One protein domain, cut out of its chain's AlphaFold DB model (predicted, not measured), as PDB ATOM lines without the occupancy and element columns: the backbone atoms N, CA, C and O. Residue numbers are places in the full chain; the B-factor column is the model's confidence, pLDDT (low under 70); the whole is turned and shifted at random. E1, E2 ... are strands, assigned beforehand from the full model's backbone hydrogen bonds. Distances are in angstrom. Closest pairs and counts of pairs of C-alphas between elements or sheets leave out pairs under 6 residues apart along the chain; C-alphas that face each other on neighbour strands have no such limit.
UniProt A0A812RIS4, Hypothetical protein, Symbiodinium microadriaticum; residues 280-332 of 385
ATOM      1  N   ASN A 280      61.325  21.571  17.989       87.62
ATOM      2  CA  ASN A 280      60.771  22.641  17.175       87.62
ATOM      3  C   ASN A 280      59.249  22.587  17.234       87.62
ATOM      4  O   ASN A 280      58.646  21.565  16.911       87.62
ATOM      5  N   ALA A 281      58.627  23.695  17.622       91.00
ATOM      6  CA  ALA A 281      57.191  23.875  17.508       91.00
ATOM      7  C   ALA A 281      56.909  24.747  16.286       91.00
ATOM      8  O   ALA A 281      57.331  25.902  16.224       91.00
ATOM      9  N   TRP A 282      56.170  24.212  15.318       94.56
ATOM     10  CA  TRP A 282      55.744  24.988  14.160       94.56
ATOM     11  C   TRP A 282      54.267  24.764  13.869       94.56
ATOM     12  O   TRP A 282      53.718  23.681  14.078       94.56
ATOM     13  N   CYS A 283      53.614  25.795  13.346       95.94
ATOM     14  CA  CYS A 283      52.213  25.732  12.957       95.94
ATOM     15  C   CYS A 283      52.114  25.782  11.434       95.94
ATOM     16  O   CYS A 283      52.096  26.877  10.868       95.94
ATOM     17  N   PRO A 284      52.119  24.623  10.740       94.44
ATOM     18  CA  PRO A 284      52.147  24.603   9.277       94.44
ATOM     19  C   PRO A 284      50.865  25.165   8.660       94.44
ATOM     20  O   PRO A 284      50.856  25.533   7.489       94.44
ATOM     21  N   THR A 285      49.776  25.222   9.425       95.25
ATOM     22  CA  THR A 285      48.512  25.790   8.968       95.25
ATOM     23  C   THR A 285      47.992  26.746  10.023       95.25
ATOM     24  O   THR A 285      47.598  26.339  11.112       95.25
ATOM     25  N   VAL A 286      48.006  28.032   9.685       95.25
ATOM     26  CA  VAL A 286      47.370  29.088  10.470       95.25
ATOM     27  C   VAL A 286      46.476  29.861   9.519       95.25
ATOM     28  O   VAL A 286      46.850  30.895   8.966       95.25
ATOM     29  N   ASN A 287      45.285  29.320   9.293       96.69
ATOM     30  CA  ASN A 287      44.278  30.009   8.512       96.69
ATOM     31  C   ASN A 287      43.485  30.901   9.461       96.69
ATOM     32  O   ASN A 287      42.768  30.414  10.337       96.69
ATOM     33  N   MET A 288      43.646  32.211   9.293       93.56
ATOM     34  CA  MET A 288      42.939  33.211  10.087       93.56
ATOM     35  C   MET A 288      41.428  33.164   9.810       93.56
ATOM     36  O   MET A 288      41.022  32.871   8.678       93.56
ATOM     37  N   PRO A 289      40.589  33.483  10.813       94.69
ATOM     38  CA  PRO A 289      39.162  33.635  10.599       94.69
ATOM     39  C   PRO A 289      38.882  34.651   9.491       94.69
ATOM     40  O   PRO A 289      39.526  35.700   9.410       94.69
ATOM     41  N   SER A 290      37.913  34.352   8.633       95.38
ATOM     42  CA  SER A 290      37.481  35.256   7.572       95.38
ATOM     43  C   SER A 290      35.972  35.212   7.391       95.38
ATOM     44  O   SER A 290      35.308  34.221   7.693       95.38
ATOM     45  N   ILE A 291      35.424  36.326   6.918       95.50
ATOM     46  CA  ILE A 291      34.006  36.464   6.612       95.50
ATOM     47  C   ILE A 291      33.906  36.779   5.128       95.50
ATOM     48  O   ILE A 291      34.540  37.723   4.652       95.50
ATOM     49  N   SER A 292      33.113  35.998   4.406       95.94
ATOM     50  CA  SER A 292      32.721  36.290   3.032       95.94
ATOM     51  C   SER A 292      31.213  36.498   2.945       95.94
ATOM     52  O   SER A 292      30.436  35.950   3.727       95.94
ATOM     53  N   THR A 293      30.803  37.334   2.002       93.69
ATOM     54  CA  THR A 293      29.404  37.672   1.735       93.69
ATOM     55  C   THR A 293      29.046  37.241   0.331       93.69
ATOM     56  O   THR A 293      29.789  37.521  -0.610       93.69
ATOM     57  N   ASP A 294      27.886  36.617   0.181       90.19
ATOM     58  CA  ASP A 294      27.269  36.363  -1.114       90.19
ATOM     59  C   ASP A 294      25.823  36.889  -1.138       90.19
ATOM     60  O   ASP A 294      25.347  37.528  -0.196       90.19
ATOM     61  N   ASN A 295      25.109  36.655  -2.240       89.00
ATOM     62  CA  ASN A 295      23.722  37.109  -2.384       89.00
ATOM     63  C   ASN A 295      22.757  36.397  -1.421       89.00
ATOM     64  O   ASN A 295      21.668  36.910  -1.165       89.00
ATOM     65  N   ASN A 296      23.132  35.230  -0.901       91.62
ATOM     66  CA  ASN A 296      22.286  34.365  -0.091       91.62
ATOM     67  C   ASN A 296      22.578  34.457   1.412       91.62
ATOM     68  O   ASN A 296      21.719  34.056   2.199       91.62
ATOM     69  N   GLY A 297      23.732  34.975   1.825       93.44
ATOM     70  CA  GLY A 297      24.115  35.057   3.227       93.44
ATOM     71  C   GLY A 297      25.538  35.544   3.483       93.44
ATOM     72  O   GLY A 297      26.249  36.044   2.610       93.44
ATOM     73  N   PHE A 298      25.952  35.354   4.733       94.88
ATOM     74  CA  PHE A 298      27.340  35.464   5.163       94.88
ATOM     75  C   PHE A 298      27.898  34.064   5.406       94.88
ATOM     76  O   PHE A 298      27.246  33.220   6.022       94.88
ATOM     77  N   SER A 299      29.127  33.826   4.976       96.62
ATOM     78  CA  SER A 299      29.898  32.638   5.308       96.62
ATOM     79  C   SER A 299      31.038  33.048   6.229       96.62
ATOM     80  O   SER A 299      31.916  33.819   5.845       96.62
ATOM     81  N   VAL A 300      31.025  32.539   7.457       96.44
ATOM     82  CA  VAL A 300      32.075  32.769   8.449       96.44
ATOM     83  C   VAL A 300      32.957  31.531   8.488       96.44
ATOM     84  O   VAL A 300      32.530  30.464   8.928       96.44
ATOM     85  N   TYR A 301      34.185  31.664   8.003       97.31
ATOM     86  CA  TYR A 301      35.235  30.682   8.210       97.31
ATOM     87  C   TYR A 301      35.936  31.012   9.524       97.31
ATOM     88  O   TYR A 301      36.581  32.051   9.641       97.31
ATOM     89  N   PHE A 302      35.811  30.144  10.524       95.19
ATOM     90  CA  PHE A 302      36.357  30.392  11.864       95.19
ATOM     91  C   PHE A 302      37.857  30.098  11.979       95.19
ATOM     92  O   PHE A 302      38.436  30.234  13.054       95.19
ATOM     93  N   GLY A 303      38.502  29.736  10.871       95.31
ATOM     94  CA  GLY A 303      39.923  29.447  10.842       95.31
ATOM     95  C   GLY A 303      40.245  27.972  11.044       95.31
ATOM     96  O   GLY A 303      39.402  27.136  11.387       95.31
ATOM     97  N   HIS A 304      41.513  27.664  10.815       97.38
ATOM     98  CA  HIS A 304      42.097  26.353  11.056       97.38
ATOM     99  C   HIS A 304      43.502  26.563  11.593       97.38
ATOM    100  O   HIS A 304      44.337  27.176  10.926       97.38
ATOM    101  N   VAL A 305      43.737  26.081  12.807       95.12
ATOM    102  CA  VAL A 305      45.047  26.144  13.446       95.12
ATOM    103  C   VAL A 305      45.541  24.726  13.661       95.12
ATOM    104  O   VAL A 305      44.974  23.963  14.443       95.12
ATOM    105  N   HIS A 306      46.600  24.375  12.945       97.19
ATOM    106  CA  HIS A 306      47.314  23.118  13.093       97.19
ATOM    107  C   HIS A 306      48.727  23.439  13.543       97.19
ATOM    108  O   HIS A 306      49.448  24.143  12.835       97.19
ATOM    109  N   CYS A 307      49.107  22.926  14.708       95.50
ATOM    110  CA  CYS A 307      50.448  23.045  15.255       95.50
ATOM    111  C   CYS A 307      51.035  21.667  15.538       95.50
ATOM    112  O   CYS A 307      50.357  20.771  16.045       95.50
ATOM    113  N   LYS A 308      52.310  21.517  15.192       96.44
ATOM    114  CA  LYS A 308      53.101  20.304  15.357       96.44
ATOM    115  C   LYS A 308      54.288  20.595  16.255       96.44
ATOM    116  O   LYS A 308      54.894  21.663  16.171       96.44
ATOM    117  N   LEU A 309      54.622  19.620  17.081       94.06
ATOM    118  CA  LEU A 309      55.847  19.570  17.850       94.06
ATOM    119  C   LEU A 309      56.753  18.503  17.247       94.06
ATOM    120  O   LEU A 309      56.348  17.355  17.089       94.06
ATOM    121  N   SER A 310      57.979  18.875  16.915       91.50
ATOM    122  CA  SER A 310      59.062  17.943  16.644       91.50
ATOM    123  C   SER A 310      59.821  17.681  17.933       91.50
ATOM    124  O   SER A 310      60.196  18.627  18.625       91.50
ATOM    125  N   LEU A 311      60.018  16.408  18.261       85.69
ATOM    126  CA  LEU A 311      60.784  15.954  19.410       85.69
ATOM    127  C   LEU A 311      61.458  14.624  19.051       85.69
ATOM    128  O   LEU A 311      60.769  13.672  18.690       85.69
ATOM    129  N   MET A 312      62.790  14.554  19.147       81.62
ATOM    130  CA  MET A 312      63.577  13.325  18.910       81.62
ATOM    131  C   MET A 312      63.292  12.662  17.546       81.62
ATOM    132  O   MET A 312      63.007  11.466  17.467       81.62
ATOM    133  N   GLY A 313      63.277  13.446  16.466       81.00
ATOM    134  CA  GLY A 313      62.942  12.963  15.119       81.00
ATOM    135  C   GLY A 313      61.487  12.507  14.913       81.00
ATOM    136  O   GLY A 313      61.144  12.059  13.818       81.00
ATOM    137  N   GLN A 314      60.616  12.627  15.922       80.38
ATOM    138  CA  GLN A 314      59.184  12.365  15.802       80.38
ATOM    139  C   GLN A 314      58.382  13.662  15.762       80.38
ATOM    140  O   GLN A 314      58.717  14.648  16.415       80.38
ATOM    141  N   HIS A 315      57.287  13.646  15.006       89.88
ATOM    142  CA  HIS A 315      56.338  14.750  14.949       89.88
ATOM    143  C   HIS A 315      55.053  14.360  15.667       89.88
ATOM    144  O   HIS A 315      54.405  13.382  15.298       89.88
ATOM    145  N   VAL A 316      54.681  15.149  16.667       90.44
ATOM    146  CA  VAL A 316      53.440  15.019  17.425       90.44
ATOM    147  C   VAL A 316      52.559  16.214  17.091       90.44
ATOM    148  O   VAL A 316      52.991  17.362  17.178       90.44
ATOM    149  N   ASP A 317      51.317  15.963  16.690       93.69
ATOM    150  CA  ASP A 317      50.333  17.033  16.536       93.69
ATOM    151  C   ASP A 317      49.972  17.570  17.933       93.69
ATOM    152  O   ASP A 317      49.437  16.831  18.756       93.69
ATOM    153  N   LEU A 318      50.271  18.844  18.215       93.00
ATOM    154  CA  LEU A 318      49.908  19.483  19.489       93.00
ATOM    155  C   LEU A 318      48.407  19.753  19.537       93.00
ATOM    156  O   LEU A 318      47.715  19.398  20.485       93.00
ATOM    157  N   PHE A 319      47.915  20.415  18.495       93.12
ATOM    158  CA  PHE A 319      46.501  20.667  18.294       93.12
ATOM    159  C   PHE A 319      46.222  20.880  16.812       93.12
ATOM    160  O   PHE A 319      47.032  21.427  16.062       93.12
ATOM    161  N   ASN A 320      45.046  20.426  16.401       95.62
ATOM    162  CA  ASN A 320      44.539  20.546  15.046       95.62
ATOM    163  C   ASN A 320      43.078  20.998  15.119       95.62
ATOM    164  O   ASN A 320      42.148  20.197  15.040       95.62
ATOM    165  N   TRP A 321      42.884  22.290  15.366       95.56
ATOM    166  CA  TRP A 321      41.565  22.882  15.534       95.56
ATOM    167  C   TRP A 321      41.067  23.427  14.213       95.56
ATOM    168  O   TRP A 321      41.466  24.505  13.773       95.56
ATOM    169  N   ASN A 322      40.177  22.673  13.581       95.25
ATOM    170  CA  ASN A 322      39.408  23.151  12.448       95.25
ATOM    171  C   ASN A 322      38.030  23.592  12.940       95.25
ATOM    172  O   ASN A 322      37.159  22.765  13.207       95.25
ATOM    173  N   PHE A 323      37.837  24.902  13.053       93.00
ATOM    174  CA  PHE A 323      36.560  25.472  13.477       93.00
ATOM    175  C   PHE A 323      35.514  25.457  12.347       93.00
ATOM    176  O   PHE A 323      34.325  25.681  12.581       93.00
ATOM    177  N   GLY A 324      35.951  25.140  11.125       92.69
ATOM    178  CA  GLY A 324      35.107  24.978   9.956       92.69
ATOM    179  C   GLY A 324      34.501  26.283   9.450       92.69
ATOM    180  O   GLY A 324      34.830  27.394   9.879       92.69
ATOM    181  N   THR A 325      33.587  26.119   8.501       96.19
ATOM    182  CA  THR A 325      32.802  27.207   7.924       96.19
ATOM    183  C   THR A 325      31.363  27.102   8.413       96.19
ATOM    184  O   THR A 325      30.789  26.007   8.477       96.19
ATOM    185  N   ARG A 326      30.758  28.238   8.758       96.19
ATOM    186  CA  ARG A 326      29.322  28.346   9.026       96.19
ATOM    187  C   ARG A 326      28.691  29.322   8.054       96.19
ATOM    188  O   ARG A 326      29.185  30.426   7.858       96.19
ATOM    189  N   HIS A 327      27.566  28.901   7.497       95.75
ATOM    190  CA  HIS A 327      26.749  29.726   6.627       95.75
ATOM    191  C   HIS A 327      25.573  30.270   7.428       95.75
ATOM    192  O   HIS A 327      24.805  29.506   8.014       95.75
ATOM    193  N   VAL A 328      25.442  31.590   7.448       92.81
ATOM    194  CA  VAL A 328      24.283  32.296   7.984       92.81
ATOM    195  C   VAL A 328      23.500  32.823   6.796       92.81
ATOM    196  O   VAL A 328      23.913  33.774   6.132       92.81
ATOM    197  N   TRP A 329      22.378  32.172   6.510       94.69
ATOM    198  CA  TRP A 329      21.503  32.554   5.410       94.69
ATOM    199  C   TRP A 329      20.769  33.852   5.731       94.69
ATOM    200  O   TRP A 329      20.263  34.044   6.839       94.69
ATOM    201  N   PHE A 330      20.675  34.735   4.742       90.50
ATOM    202  CA  PHE A 330      19.848  35.922   4.849       90.50
ATOM    203  C   PHE A 330      18.364  35.544   4.944       90.50
ATOM    204  O   PHE A 330      17.904  34.647   4.229       90.50
ATOM    205  N   PRO A 331      17.573  36.278   5.748       89.25
ATOM    206  CA  PRO A 331      16.122  36.220   5.659       89.25
ATOM    207  C   PRO A 331      15.661  36.517   4.229       89.25
ATOM    208  O   PRO A 331      16.282  37.315   3.521       89.25
ATOM    209  N   HIS A 332      14.539  35.925   3.815       87.62
ATOM    210  CA  HIS A 332      14.033  36.019   2.441       87.62
ATOM    211  C   HIS A 332      13.995  37.458   1.897       87.62
ATOM    212  O   HIS A 332      14.463  37.718   0.791       87.62
TER     213      HIS A 332
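What this domain is: This is residues 280 to 332 of the 385 residues of the protein "Hypothetical protein" of Symbiodinium microadriaticum (UniProt A0A812RIS4). The domain is a long, narrow, twisted ribbon three chain-widths across, in which the chain runs along its length, turns back, and turns once more to run the first way again. Two small antiparallel sheets stand end to end along it, E1 - E4 - E5 and E2 - E3 - E6, with E3 and E4 making the middle lane and no helix covering either face. The printed part has 53 residues with six named strands, E1 to E6 in chain order, and no named helix; the class is all strand. It is extended, with a radius of gyration of the C-alphas of 16.0 A, and spans 57 by 11 by 8 A, a rod.

How they stand to each other: E1, residues 280 to 287, runs on into E2, residues 290 to 293, at 10 degrees. E2 forms a hairpin with E3, residues 297 to 301; N 290 and O 301 are 2.8 A apart, within hydrogen-bond range. E3 runs on at 8 degrees into E4, residues 304 to 311. E4 is antiparallel to E1 at 167 degrees, with N 308 and O 282 2.8 A apart. E4 forms a hairpin with E5, residues 314 to 322, where N 309 and O 316 are 2.8 A apart. E5 runs on at 6 degrees into E6, residues 325 to 329, which is antiparallel to E3 at 166 degrees, with N 300 and O 326 2.8 A apart. E1 and E6 are apart.

Where its parts are: E1 begins at C-alpha 280 (60.771, 22.641, 17.175) and measures 20.0 A from first to last C-alpha. E4 measures 23.0 A and E5 22.8 A. E2 is 10.3 A, E3 12.9 A and E6 12.8 A long, and E6 ends at C-alpha 329 (21.503, 32.554, 5.410).

The domain as a whole: The two C-alphas farthest apart, those of Met 312 and His 332, are 56.9 A apart. The printed part has no cut, and its five links between strands are tight. Mean pLDDT of the printed part is 93.0, and no printed residue is under 70.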